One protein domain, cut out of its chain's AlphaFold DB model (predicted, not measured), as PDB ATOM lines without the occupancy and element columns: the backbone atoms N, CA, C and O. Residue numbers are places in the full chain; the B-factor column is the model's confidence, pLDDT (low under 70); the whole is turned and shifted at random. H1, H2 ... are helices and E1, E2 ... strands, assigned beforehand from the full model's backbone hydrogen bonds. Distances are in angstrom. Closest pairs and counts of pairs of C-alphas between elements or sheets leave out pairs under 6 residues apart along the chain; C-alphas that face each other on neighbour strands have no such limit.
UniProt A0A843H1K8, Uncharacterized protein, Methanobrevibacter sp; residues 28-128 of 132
ATOM      1  N   GLY A  28     127.169 114.925 169.228       84.06
ATOM      2  CA  GLY A  28     125.975 114.079 169.154       84.06
ATOM      3  C   GLY A  28     126.255 112.579 169.009       84.06
ATOM      4  O   GLY A  28     125.303 111.805 168.962       84.06
ATOM      5  N   MET A  29     127.524 112.155 168.987       86.06
ATOM      6  CA  MET A  29     127.888 110.737 169.002       86.06
ATOM      7  C   MET A  29     127.720 110.133 170.395       86.06
ATOM      8  O   MET A  29     128.127 110.728 171.401       86.06
ATOM      9  N   SER A  30     127.192 108.911 170.445       85.88
ATOM     10  CA  SER A  30     127.185 108.089 171.655       85.88
ATOM     11  C   SER A  30     128.607 107.718 172.089       85.88
ATOM     12  O   SER A  30     129.533 107.703 171.279       85.88
ATOM     13  N   LEU A  31     128.791 107.341 173.359       77.12
ATOM     14  CA  LEU A  31     130.098 106.906 173.881       77.12
ATOM     15  C   LEU A  31     130.739 105.798 173.027       77.12
ATOM     16  O   LEU A  31     131.933 105.847 172.744       77.12
ATOM     17  N   TYR A  32     129.941 104.835 172.560       82.75
ATOM     18  CA  TYR A  32     130.417 103.739 171.713       82.75
ATOM     19  C   TYR A  32     130.911 104.213 170.336       82.75
ATOM     20  O   TYR A  32     131.925 103.729 169.831       82.75
ATOM     21  N   GLU A  33     130.208 105.167 169.723       80.25
ATOM     22  CA  GLU A  33     130.608 105.760 168.442       80.25
ATOM     23  C   GLU A  33     131.877 106.596 168.592       80.25
ATOM     24  O   GLU A  33     132.792 106.445 167.783       80.25
ATOM     25  N   ARG A  34     131.979 107.380 169.674       78.12
ATOM     26  CA  ARG A  34     133.179 108.163 169.997       78.12
ATOM     27  C   ARG A  34     134.419 107.272 170.078       78.12
ATOM     28  O   ARG A  34     135.405 107.552 169.405       78.12
ATOM     29  N   SER A  35     134.355 106.152 170.805       75.12
ATOM     30  CA  SER A  35     135.484 105.210 170.893       75.12
ATOM     31  C   SER A  35     135.902 104.642 169.533       75.12
ATOM     32  O   SER A  35     137.092 104.480 169.267       75.12
ATOM     33  N   LYS A  36     134.946 104.359 168.639       80.88
ATOM     34  CA  LYS A  36     135.259 103.887 167.279       80.88
ATOM     35  C   LYS A  36     135.911 104.957 166.412       80.88
ATOM     36  O   LYS A  36     136.781 104.620 165.611       80.88
ATOM     37  N   VAL A  37     135.458 106.203 166.527       81.25
ATOM     38  CA  VAL A  37     136.019 107.326 165.769       81.25
ATOM     39  C   VAL A  37     137.439 107.614 166.232       81.25
ATOM     40  O   VAL A  37     138.319 107.679 165.389       81.25
ATOM     41  N   ILE A  38     137.695 107.639 167.543       77.06
ATOM     42  CA  ILE A  38     139.043 107.839 168.097       77.06
ATOM     43  C   ILE A  38     140.034 106.797 167.560       77.06
ATOM     44  O   ILE A  38     141.087 107.153 167.039       77.06
ATOM     45  N   ASN A  39     139.679 105.509 167.608       74.12
ATOM     46  CA  ASN A  39     140.560 104.457 167.091       74.12
ATOM     47  C   ASN A  39     140.803 104.594 165.579       74.12
ATOM     48  O   ASN A  39     141.913 104.387 165.100       74.12
ATOM     49  N   ARG A  40     139.778 104.984 164.810       79.50
ATOM     50  CA  ARG A  40     139.929 105.225 163.367       79.50
ATOM     51  C   ARG A  40     140.829 106.425 163.076       79.50
ATOM     52  O   ARG A  40     141.640 106.340 162.152       79.50
ATOM     53  N   PHE A  41     140.671 107.497 163.844       76.06
ATOM     54  CA  PHE A  41     141.454 108.722 163.734       76.06
ATOM     55  C   PHE A  41     142.943 108.404 163.896       76.06
ATOM     56  O   PHE A  41     143.745 108.750 163.032       76.06
ATOM     57  N   LEU A  42     143.279 107.604 164.916       69.88
ATOM     58  CA  LEU A  42     144.638 107.128 165.194       69.88
ATOM     59  C   LEU A  42     145.227 106.207 164.114       69.88
ATOM     60  O   LEU A  42     146.424 106.268 163.852       69.88
ATOM     61  N   GLU A  43     144.432 105.333 163.495       74.44
ATOM     62  CA  GLU A  43     144.958 104.337 162.545       74.44
ATOM     63  C   GLU A  43     145.065 104.838 161.097       74.44
ATOM     64  O   GLU A  43     145.927 104.381 160.336       74.44
ATOM     65  N   ARG A  44     144.122 105.685 160.668       76.38
ATOM     66  CA  ARG A  44     143.943 106.034 159.249       76.38
ATOM     67  C   ARG A  44     144.140 107.504 158.959       76.38
ATOM     68  O   ARG A  44     144.673 107.829 157.906       76.38
ATOM     69  N   GLU A  45     143.649 108.368 159.829       74.44
ATOM     70  CA  GLU A  45     143.571 109.800 159.550       74.44
ATOM     71  C   GLU A  45     144.922 110.450 159.864       74.44
ATOM     72  O   GLU A  45     145.425 111.228 159.059       74.44
ATOM     73  N   THR A  46     145.607 109.967 160.905       71.62
ATOM     74  CA  THR A  46     147.045 110.185 161.164       71.62
ATOM     75  C   THR A  46     147.909 110.003 159.916       71.62
ATOM     76  O   THR A  46     148.708 110.874 159.591       71.62
ATOM     77  N   LYS A  47     147.692 108.936 159.136       78.75
ATOM     78  CA  LYS A  47     148.432 108.700 157.882       78.75
ATOM     79  C   LYS A  47     148.184 109.773 156.827       78.75
ATOM     80  O   LYS A  47     149.054 110.040 156.003       78.75
ATOM     81  N   VAL A  48     146.997 110.378 156.820       81.88
ATOM     82  CA  VAL A  48     146.689 111.491 155.914       81.88
ATOM     83  C   VAL A  48     147.455 112.742 156.350       81.88
ATOM     84  O   VAL A  48     148.005 113.434 155.493       81.88
ATOM     85  N   LEU A  49     147.549 112.998 157.660       80.94
ATOM     86  CA  LEU A  49     148.372 114.083 158.202       80.94
ATOM     87  C   LEU A  49     149.861 113.869 157.896       80.94
ATOM     88  O   LEU A  49     150.509 114.779 157.381       80.94
ATOM     89  N   GLU A  50     150.383 112.660 158.118       78.94
ATOM     90  CA  GLU A  50     151.756 112.287 157.751       78.94
ATOM     91  C   GLU A  50     152.032 112.527 156.265       78.94
ATOM     92  O   GLU A  50     153.056 113.105 155.911       78.94
ATOM     93  N   GLN A  51     151.109 112.137 155.381       82.50
ATOM     94  CA  GLN A  51     151.281 112.340 153.944       82.50
ATOM     95  C   GLN A  51     151.312 113.830 153.571       82.50
ATOM     96  O   GLN A  51     152.059 114.225 152.673       82.50
ATOM     97  N   ALA A  52     150.505 114.662 154.238       84.94
ATOM     98  CA  ALA A  52     150.517 116.109 154.034       84.94
ATOM     99  C   ALA A  52     151.862 116.721 154.463       84.94
ATOM    100  O   ALA A  52     152.426 117.531 153.723       84.94
ATOM    101  N   ILE A  53     152.399 116.275 155.602       84.50
ATOM    102  CA  ILE A  53     153.725 116.664 156.094       84.50
ATOM    103  C   ILE A  53     154.810 116.215 155.113       84.50
ATOM    104  O   ILE A  53     155.650 117.021 154.723       84.50
ATOM    105  N   GLU A  54     154.777 114.968 154.642       83.50
ATOM    106  CA  GLU A  54     155.765 114.446 153.693       83.50
ATOM    107  C   GLU A  54     155.782 115.251 152.385       83.50
ATOM    108  O   GLU A  54     156.847 115.600 151.872       83.50
ATOM    109  N   ASN A  55     154.607 115.608 151.860       85.19
ATOM    110  CA  ASN A  55     154.501 116.442 150.663       85.19
ATOM    111  C   ASN A  55     155.129 117.823 150.875       85.19
ATOM    112  O   ASN A  55     155.810 118.337 149.984       85.19
ATOM    113  N   TYR A  56     154.934 118.409 152.057       86.88
ATOM    114  CA  TYR A  56     155.576 119.665 152.411       86.88
ATOM    115  C   TYR A  56     157.096 119.519 152.526       86.88
ATOM    116  O   TYR A  56     157.819 120.272 151.878       86.88
ATOM    117  N   LEU A  57     157.592 118.507 153.243       84.69
ATOM    118  CA  LEU A  57     159.028 118.227 153.364       84.69
ATOM    119  C   LEU A  57     159.688 118.046 151.993       84.69
ATOM    120  O   LEU A  57     160.748 118.609 151.734       84.69
ATOM    121  N   ARG A  58     159.037 117.326 151.071       84.69
ATOM    122  CA  ARG A  58     159.506 117.193 149.683       84.69
ATOM    123  C   ARG A  58     159.600 118.542 148.979       84.69
ATOM    124  O   ARG A  58     160.595 118.793 148.303       84.69
ATOM    125  N   SER A  59     158.607 119.414 149.151       87.00
ATOM    126  CA  SER A  59     158.648 120.779 148.612       87.00
ATOM    127  C   SER A  59     159.824 121.581 149.177       87.00
ATOM    128  O   SER A  59     160.502 122.274 148.417       87.00
ATOM    129  N   VAL A  60     160.094 121.461 150.481       85.50
ATOM    130  CA  VAL A  60     161.242 122.104 151.137       85.50
ATOM    131  C   VAL A  60     162.553 121.557 150.570       85.50
ATOM    132  O   VAL A  60     163.402 122.321 150.129       85.50
ATOM    133  N   PHE A  61     162.726 120.239 150.469       87.19
ATOM    134  CA  PHE A  61     163.942 119.669 149.880       87.19
ATOM    135  C   PHE A  61     164.185 120.170 148.451       87.19
ATOM    136  O   PHE A  61     165.305 120.573 148.120       87.19
ATOM    137  N   ILE A  62     163.136 120.216 147.625       87.81
ATOM    138  CA  ILE A  62     163.221 120.696 146.241       87.81
ATOM    139  C   ILE A  62     163.655 122.166 146.188       87.81
ATOM    140  O   ILE A  62     164.480 122.507 145.336       87.81
ATOM    141  N   SER A  63     163.178 123.026 147.098       87.50
ATOM    142  CA  SER A  63     163.576 124.443 147.137       87.50
ATOM    143  C   SER A  63     165.079 124.621 147.402       87.50
ATOM    144  O   SER A  63     165.702 125.530 146.854       87.50
ATOM    145  N   TYR A  64     165.695 123.689 148.138       86.12
ATOM    146  CA  TYR A  64     167.141 123.632 148.384       86.12
ATOM    147  C   TYR A  64     167.922 122.783 147.362       86.12
ATOM    148  O   TYR A  64     169.111 122.489 147.562       86.12
ATOM    149  N   GLY A  65     167.288 122.385 146.254       87.56
ATOM    150  CA  GLY A  65     167.901 121.586 145.189       87.56
ATOM    151  C   GLY A  65     168.213 120.144 145.602       87.56
ATOM    152  O   GLY A  65     169.143 119.537 145.070       87.56
ATOM    153  N   ILE A  66     167.488 119.609 146.583       88.69
ATOM    154  CA  ILE A  66     167.597 118.233 147.062       88.69
ATOM    155  C   ILE A  66     166.371 117.475 146.552       88.69
ATOM    156  O   ILE A  66     165.242 117.767 146.926       88.69
ATOM    157  N   VAL A  67     166.589 116.485 145.691       86.62
ATOM    158  CA  VAL A  67     165.512 115.628 145.183       86.62
ATOM    159  C   VAL A  67     165.687 114.245 145.809       86.62
ATOM    160  O   VAL A  67     166.666 113.565 145.481       86.62
ATOM    161  N   PRO A  68     164.799 113.827 146.734       81.31
ATOM    162  CA  PRO A  68     164.801 112.459 147.238       81.31
ATOM    163  C   PRO A  68     164.631 111.492 146.065       81.31
ATOM    164  O   PRO A  68     163.805 111.730 145.181       81.31
ATOM    165  N   ARG A  69     165.422 110.415 146.038       77.44
ATOM    166  CA  ARG A  69     165.417 109.463 144.914       77.44
ATOM    167  C   ARG A  69     164.066 108.761 144.769       77.44
ATOM    168  O   ARG A  69     163.671 108.446 143.651       77.44
ATOM    169  N   ASP A  70     163.378 108.538 145.889       79.56
ATOM    170  CA  ASP A  70     162.064 107.903 145.941       79.56
ATOM    171  C   ASP A  70     161.251 108.283 147.207       79.56
ATOM    172  O   ASP A  70     161.501 109.291 147.883       79.56
ATOM    173  N   GLY A  71     160.195 107.496 147.440       71.31
ATOM    174  CA  GLY A  71     159.254 107.529 148.559       71.31
ATOM    175  C   GLY A  71     159.782 107.008 149.899       71.31
ATOM    176  O   GLY A  71     159.062 107.091 150.885       71.31
ATOM    177  N   SER A  72     160.963 106.384 149.922       80.62
ATOM    178  CA  SER A  72     161.408 105.588 151.067       80.62
ATOM    179  C   SER A  72     161.876 106.447 152.239       80.62
ATOM    180  O   SER A  72     162.367 107.566 152.060       80.62
ATOM    181  N   ASP A  73     161.773 105.880 153.442       75.69
ATOM    182  CA  ASP A  73     162.310 106.493 154.657       75.69
ATOM    183  C   ASP A  73     163.828 106.744 154.519       75.69
ATOM    184  O   ASP A  73     164.307 107.813 154.895       75.69
ATOM    185  N   ASP A  74     164.569 105.838 153.863       78.12
ATOM    186  CA  ASP A  74     166.004 105.992 153.576       78.12
ATOM    187  C   ASP A  74     166.294 107.207 152.674       78.12
ATOM    188  O   ASP A  74     167.221 107.982 152.929       78.12
ATOM    189  N   ALA A  75     165.498 107.412 151.616       79.69
ATOM    190  CA  ALA A  75     165.665 108.553 150.714       79.69
ATOM    191  C   ALA A  75     165.320 109.885 151.391       79.69
ATOM    192  O   ALA A  75     165.962 110.903 151.113       79.69
ATOM    193  N   LEU A  76     164.324 109.884 152.280       80.50
ATOM    194  CA  LEU A  76     164.003 111.040 153.115       80.50
ATOM    195  C   LEU A  76     165.145 111.329 154.096       80.50
ATOM    196  O   LEU A  76     165.581 112.476 154.188       80.50
ATOM    197  N   GLN A  77     165.700 110.310 154.755       81.69
ATOM    198  CA  GLN A  77     166.836 110.464 155.665       81.69
ATOM    199  C   GLN A  77     168.083 111.008 154.947       81.69
ATOM    200  O   GLN A  77     168.743 111.919 155.452       81.69
ATOM    201  N   GLU A  78     168.381 110.525 153.734       85.06
ATOM    202  CA  GLU A  78     169.455 111.070 152.891       85.06
ATOM    203  C   GLU A  78     169.206 112.554 152.559       85.06
ATOM    204  O   GLU A  78     170.142 113.361 152.558       85.06
ATOM    205  N   ALA A  79     167.954 112.938 152.286       86.12
ATOM    206  CA  ALA A  79     167.587 114.323 151.997       86.12
ATOM    207  C   ALA A  79     167.763 115.239 153.217       86.12
ATOM    208  O   ALA A  79     168.358 116.311 153.078       86.12
ATOM    209  N   PHE A  80     167.349 114.796 154.409       85.00
ATOM    210  CA  PHE A  80     167.607 115.505 155.668       85.00
ATOM    211  C   PHE A  80     169.106 115.697 155.914       85.00
ATOM    212  O   PHE A  80     169.541 116.806 156.217       85.00
ATOM    213  N   TYR A  81     169.918 114.656 155.710       85.38
ATOM    214  CA  TYR A  81     171.370 114.766 155.860       85.38
ATOM    215  C   TYR A  81     171.972 115.792 154.888       85.38
ATOM    216  O   TYR A  81     172.786 116.634 155.275       85.38
ATOM    217  N   LYS A  82     171.540 115.781 153.621       86.94
ATOM    218  CA  LYS A  82     171.984 116.770 152.627       86.94
ATOM    219  C   LYS A  82     171.590 118.189 153.019       86.94
ATOM    220  O   LYS A  82     172.401 119.093 152.838       86.94
ATOM    221  N   LEU A  83     170.389 118.381 153.558       86.38
ATOM    222  CA  LEU A  83     169.926 119.681 154.034       86.38
ATOM    223  C   LEU A  83     170.831 120.187 155.170       86.38
ATOM    224  O   LEU A  83     171.402 121.275 155.057       86.38
ATOM    225  N   HIS A  84     171.103 119.327 156.156       84.31
ATOM    226  CA  HIS A  84     171.971 119.634 157.294       84.31
ATOM    227  C   HIS A  84     173.387 120.041 156.865       84.31
ATOM    228  O   HIS A  84     173.946 121.031 157.341       84.31
ATOM    229  N   THR A  85     173.980 119.324 155.902       83.38
ATOM    230  CA  THR A  85     175.327 119.660 155.397       83.38
ATOM    231  C   THR A  85     175.399 121.026 154.706       83.38
ATOM    232  O   THR A  85     176.480 121.608 154.629       83.38
ATOM    233  N   LYS A  86     174.260 121.573 154.261       85.56
ATOM    234  CA  LYS A  86     174.128 122.940 153.731       85.56
ATOM    235  C   LYS A  86     173.861 123.997 154.814       85.56
ATOM    236  O   LYS A  86     173.616 125.148 154.472       85.56
ATOM    237  N   GLY A  87     173.896 123.630 156.097       81.75
ATOM    238  CA  GLY A  87     173.618 124.545 157.208       81.75
ATOM    239  C   GLY A  87     172.134 124.870 157.388       81.75
ATOM    240  O   GLY A  87     171.818 125.904 157.973       81.75
ATOM    241  N   LYS A  88     171.238 124.016 156.878       80.62
ATOM    242  CA  LYS A  88     169.782 124.149 156.982       80.62
ATOM    243  C   LYS A  88     169.218 122.924 157.699       80.62
ATOM    244  O   LYS A  88     169.571 121.814 157.319       80.62
ATOM    245  N   ASP A  89     168.322 123.106 158.661       80.38
ATOM    246  CA  ASP A  89     167.594 122.003 159.304       80.38
ATOM    247  C   ASP A  89     166.083 122.215 159.218       80.38
ATOM    248  O   ASP A  89     165.598 123.320 158.975       80.38
ATOM    249  N   ILE A  90     165.338 121.136 159.443       78.00
ATOM    250  CA  ILE A  90     163.893 121.171 159.659       78.00
ATOM    251  C   ILE A  90     163.631 120.675 161.075       78.00
ATOM    252  O   ILE A  90     164.196 119.661 161.490       78.00
ATOM    253  N   VAL A  91     162.759 121.372 161.794       74.56
ATOM    254  CA  VAL A  91     162.263 120.958 163.106       74.56
ATOM    255  C   VAL A  91     160.796 120.583 162.980       74.56
ATOM    256  O   VAL A  91     160.025 121.288 162.332       74.56
ATOM    257  N   ILE A  92     160.427 119.456 163.582       71.44
ATOM    258  CA  ILE A  92     159.049 118.976 163.672       71.44
ATOM    259  C   ILE A  92     158.660 119.010 165.151       71.44
ATOM    260  O   ILE A  92     159.378 118.450 165.977       71.44
ATOM    261  N   ILE A  93     157.555 119.681 165.472       69.62
ATOM    262  CA  ILE A  93     157.060 119.884 166.839       69.62
ATOM    263  C   ILE A  93     155.645 119.305 166.930       69.62
ATOM    264  O   ILE A  93     154.744 119.729 166.200       69.62
ATOM    265  N   ASP A  94     155.443 118.341 167.831       69.94
ATOM    266  CA  ASP A  94     154.104 117.898 168.232       69.94
ATOM    267  C   ASP A  94     153.545 118.933 169.215       69.94
ATOM    268  O   ASP A  94     153.982 119.007 170.357       69.94
ATOM    269  N   ARG A  95     152.586 119.760 168.780       63.88
ATOM    270  CA  ARG A  95     152.055 120.860 169.612       63.88
ATOM    271  C   ARG A  95     151.232 120.390 170.812       63.88
ATOM    272  O   ARG A  95     150.823 121.212 171.629       63.88
ATOM    273  N   TYR A  96     150.949 119.098 170.897       60.78
ATOM    274  CA  TYR A  96     150.101 118.521 171.927       60.78
ATOM    275  C   TYR A  96     150.868 117.611 172.891       60.78
ATOM    276  O   TYR A  96     150.318 117.239 173.929       60.78
ATOM    277  N   CYS A  97     152.131 117.302 172.595       55.19
ATOM    278  CA  CYS A  97     153.037 116.637 173.519       55.19
ATOM    279  C   CYS A  97     154.049 117.665 174.040       55.19
ATOM    280  O   CYS A  97     154.670 118.360 173.246       55.19
ATOM    281  N   ASP A  98     154.264 117.739 175.357       47.38
ATOM    282  CA  ASP A  98     155.423 118.445 175.929       47.38
ATOM    283  C   ASP A  98     156.703 117.652 175.582       47.38
ATOM    284  O   ASP A  98     157.267 116.957 176.431       47.38
ATOM    285  N   THR A  99     157.122 117.638 174.313       40.97
ATOM    286  CA  THR A  99     158.329 116.932 173.871       40.97
ATOM    287  C   THR A  99     159.522 117.877 173.816       40.97
ATOM    288  O   THR A  99     159.465 118.952 173.224       40.97
ATOM    289  N   ASP A 100     160.625 117.454 174.447       38.94
ATOM    290  CA  ASP A 100     161.937 118.089 174.306       38.94
ATOM    291  C   ASP A 100     162.304 118.136 172.812       38.94
ATOM    292  O   ASP A 100     162.493 117.109 172.153       38.94
ATOM    293  N   GLU A 101     162.367 119.350 172.271       43.41
ATOM    294  CA  GLU A 101     162.637 119.654 170.870       43.41
ATOM    295  C   GLU A 101     163.984 119.063 170.426       43.41
ATOM    296  O   GLU A 101     165.043 119.566 170.807       43.41
ATOM    297  N   ARG A 102     163.953 118.007 169.603       39.72
ATOM    298  CA  ARG A 102     165.003 117.603 168.639       39.72
ATOM    299  C   ARG A 102     164.614 116.291 167.975       39.72
ATOM    300  O   ARG A 102     164.892 115.225 168.516       39.72
ATOM    301  N   ILE A 103     164.033 116.343 166.777       41.72
ATOM    302  CA  ILE A 103     163.770 115.119 166.011       41.72
ATOM    303  C   ILE A 103     164.102 115.330 164.542       41.72
ATOM    304  O   ILE A 103     163.326 115.878 163.765       41.72
ATOM    305  N   ILE A 104     165.274 114.825 164.166       37.50
ATOM    306  CA  ILE A 104     165.600 114.496 162.783       37.50
ATOM    307  C   ILE A 104     165.152 113.042 162.587       37.50
ATOM    308  O   ILE A 104     165.843 112.124 163.019       37.50
ATOM    309  N   GLY A 105     163.999 112.831 161.946       37.66
ATOM    310  CA  GLY A 105     163.651 111.531 161.357       37.66
ATOM    311  C   GLY A 105     162.803 110.532 162.163       37.66
ATOM    312  O   GLY A 105     162.784 109.370 161.767       37.66
ATOM    313  N   GLU A 106     162.063 110.909 163.215       36.19
ATOM    314  CA  GLU A 106     161.072 109.996 163.828       36.19
ATOM    315  C   GLU A 106     159.626 110.331 163.414       36.19
ATOM    316  O   GLU A 106     159.159 111.452 163.588       36.19
ATOM    317  N   ARG A 107     158.909 109.332 162.870       39.16
ATOM    318  CA  ARG A 107     157.527 109.435 162.344       39.16
ATOM    319  C   ARG A 107     156.413 109.325 163.403       39.16
ATOM    320  O   ARG A 107     155.251 109.469 163.048       39.16
ATOM    321  N   ASN A 108     156.726 109.069 164.677       39.12
ATOM    322  CA  ASN A 108     155.742 108.580 165.662       39.12
ATOM    323  C   ASN A 108     155.487 109.521 166.855       39.12
ATOM    324  O   ASN A 108     155.425 109.060 167.994       39.12
ATOM    325  N   GLN A 109     155.314 110.821 166.623       51.59
ATOM    326  CA  GLN A 109     154.913 111.760 167.678       51.59
ATOM    327  C   GLN A 109     153.691 112.545 167.227       51.59
ATOM    328  O   GLN A 109     153.795 113.566 166.555       51.59
ATOM    329  N   MET A 110     152.518 111.980 167.503       54.44
ATOM    330  CA  MET A 110     151.264 112.663 167.242       54.44
ATOM    331  C   MET A 110     150.325 112.448 168.413       54.44
ATOM    332  O   MET A 110     149.774 111.361 168.609       54.44
ATOM    333  N   THR A 111     150.149 113.505 169.190       55.50
ATOM    334  CA  THR A 111     149.233 113.518 170.315       55.50
ATOM    335  C   THR A 111     147.844 113.915 169.834       55.50
ATOM    336  O   THR A 111     147.645 114.920 169.152       55.50
ATOM    337  N   VAL A 112     146.863 113.074 170.160       54.09
ATOM    338  CA  VAL A 112     145.458 113.305 169.829       54.09
ATOM    339  C   VAL A 112     144.767 113.927 171.032       54.09
ATOM    340  O   VAL A 112     144.771 113.341 172.115       54.09
ATOM    341  N   ILE A 113     144.137 115.084 170.833       60.69
ATOM    342  CA  ILE A 113     143.377 115.773 171.876       60.69
ATOM    343  C   ILE A 113     141.886 115.680 171.587       60.69
ATOM    344  O   ILE A 113     141.421 115.872 170.463       60.69
ATOM    345  N   LEU A 114     141.140 115.390 172.648       59.75
ATOM    346  CA  LEU A 114     139.695 115.500 172.684       59.75
ATOM    347  C   LEU A 114     139.304 116.766 173.458       59.75
ATOM    348  O   LEU A 114     139.405 116.789 174.685       59.75
ATOM    349  N   GLU A 115     138.824 117.788 172.753       71.50
ATOM    350  CA  GLU A 115     138.284 119.018 173.346       71.50
ATOM    351  C   GLU A 115     136.780 119.088 173.088       71.50
ATOM    352  O   GLU A 115     136.341 119.164 171.942       71.50
ATOM    353  N   GLU A 116     135.976 119.046 174.152       76.31
ATOM    354  CA  GLU A 116     134.507 119.049 174.085       76.31
ATOM    355  C   GLU A 116     133.931 117.987 173.115       76.31
ATOM    356  O   GLU A 116     133.803 116.809 173.463       76.31
ATOM    357  N   ASP A 117     133.570 118.414 171.901       77.94
ATOM    358  CA  ASP A 117     132.989 117.622 170.815       77.94
ATOM    359  C   ASP A 117     133.894 117.596 169.559       77.94
ATOM    360  O   ASP A 117     133.412 117.350 168.447       77.94
ATOM    361  N   ILE A 118     135.195 117.868 169.703       78.94
ATOM    362  CA  ILE A 118     136.176 117.898 168.611       78.94
ATOM    363  C   ILE A 118     137.370 117.006 168.956       78.94
ATOM    364  O   ILE A 118     137.955 117.095 170.032       78.94
ATOM    365  N   LEU A 119     137.728 116.148 168.006       80.25
ATOM    366  CA  LEU A 119     138.938 115.341 168.021       80.25
ATOM    367  C   LEU A 119     139.967 115.984 167.089       80.25
ATOM    368  O   LEU A 119     139.656 116.183 165.912       80.25
ATOM    369  N   SER A 120     141.159 116.294 167.598       76.44
ATOM    370  CA  SER A 120     142.186 117.033 166.856       76.44
ATOM    371  C   SER A 120     143.589 116.445 167.024       76.44
ATOM    372  O   SER A 120     143.913 115.864 168.057       76.44
ATOM    373  N   ALA A 121     144.430 116.649 166.011       78.75
ATOM    374  CA  ALA A 121     145.880 116.470 166.051       78.75
ATOM    375  C   ALA A 121     146.551 117.613 165.277       78.75
ATOM    376  O   ALA A 121     146.015 118.067 164.264       78.75
ATOM    377  N   ALA A 122     147.699 118.095 165.753       79.19
ATOM    378  CA  ALA A 122     148.401 119.220 165.154       79.19
ATOM    379  C   ALA A 122     149.912 119.016 165.221       79.19
ATOM    380  O   ALA A 122     150.457 118.698 166.275       79.19
ATOM    381  N   ILE A 123     150.579 119.228 164.090       80.88
ATOM    382  CA  ILE A 123     152.032 119.138 163.964       80.88
ATOM    383  C   ILE A 123     152.529 120.414 163.300       80.88
ATOM    384  O   ILE A 123     151.996 120.848 162.277       80.88
ATOM    385  N   GLU A 124     153.565 121.008 163.870       81.81
ATOM    386  CA  GLU A 124     154.261 122.149 163.299       81.81
ATOM    387  C   GLU A 124     155.577 121.708 162.661       81.81
ATOM    388  O   GLU A 124     156.308 120.886 163.209       81.81
ATOM    389  N   VAL A 125     155.879 122.263 161.488       82.62
ATOM    390  CA  VAL A 125     157.122 122.023 160.757       82.62
ATOM    391  C   VAL A 125     157.774 123.367 160.451       82.62
ATOM    392  O   VAL A 125     157.182 124.193 159.754       82.62
ATOM    393  N   GLY A 126     158.986 123.580 160.962       80.81
ATOM    394  CA  GLY A 126     159.754 124.816 160.806       80.81
ATOM    395  C   GLY A 126     161.094 124.612 160.107       80.81
ATOM    396  O   GLY A 126     161.730 123.572 160.264       80.81
ATOM    397  N   GLU A 127     161.532 125.612 159.344       82.94
ATOM    398  CA  GLU A 127     162.859 125.654 158.719       82.94
ATOM    399  C   GLU A 127     163.829 126.485 159.571       82.94
ATOM    400  O   GLU A 127     163.519 127.614 159.956       82.94
ATOM    401  N   ILE A 128     165.025 125.952 159.835       77.56
ATOM    402  CA  ILE A 128     166.090 126.638 160.577       77.56
ATOM    403  C   ILE A 128     167.299 126.849 159.671       77.56
ATOM    404  O   ILE A 128     167.814 125.915 159.056       77.56
TER     405      ILE A 128
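AT A GLANCE: This is residues 28 to 128 of the 132 residues of an uncharacterized protein of Methanobrevibacter sp (UniProt A0A843H1K8). A long helix, H1, runs along one face of a narrow antiparallel sheet, E1 E3 E2, with the shorter H2 grazing the sheet near E1. The 101 printed residues hold, in order, H1 H2 E1 E2 E3, class mixed. The whole is loose, radius of gyration of the C-alphas 16.1 A, and spans 52 by 28 by 18 A.

HOW THE PARTS SIT: H1, residues 31 to 63, has a kink of 39 degrees near residue 41; its height over the sheet is 9.5 A. H2, residues 73 to 85, is close to H1 but not clearly touching; the closest C-alphas, of Phe 61 and Ala 79, are 6.8 A apart. E1, residues 88 to 94, is antiparallel to E3, residues 118 to 128; N 91 and O 126 are 2.9 A apart. E2, residues 113 to 115, forms a hairpin with E3; N 113 and O 120 are 2.9 A apart. Every O i to N i+4 pair is within hydrogen-bond range in H2, and 26 of 29 in H1.

IN THESE COORDINATES: H1 spans 46.3 A from C-alpha 31 at (130.098, 106.906, 173.881). E3 spans 32.2 A to C-alpha 128 at (166.090, 126.638, 160.577).

THE WHOLE: The printed part has no cut. The E1 to E2 link is long. Residues 42 and 93 to 114 have pLDDT under 70.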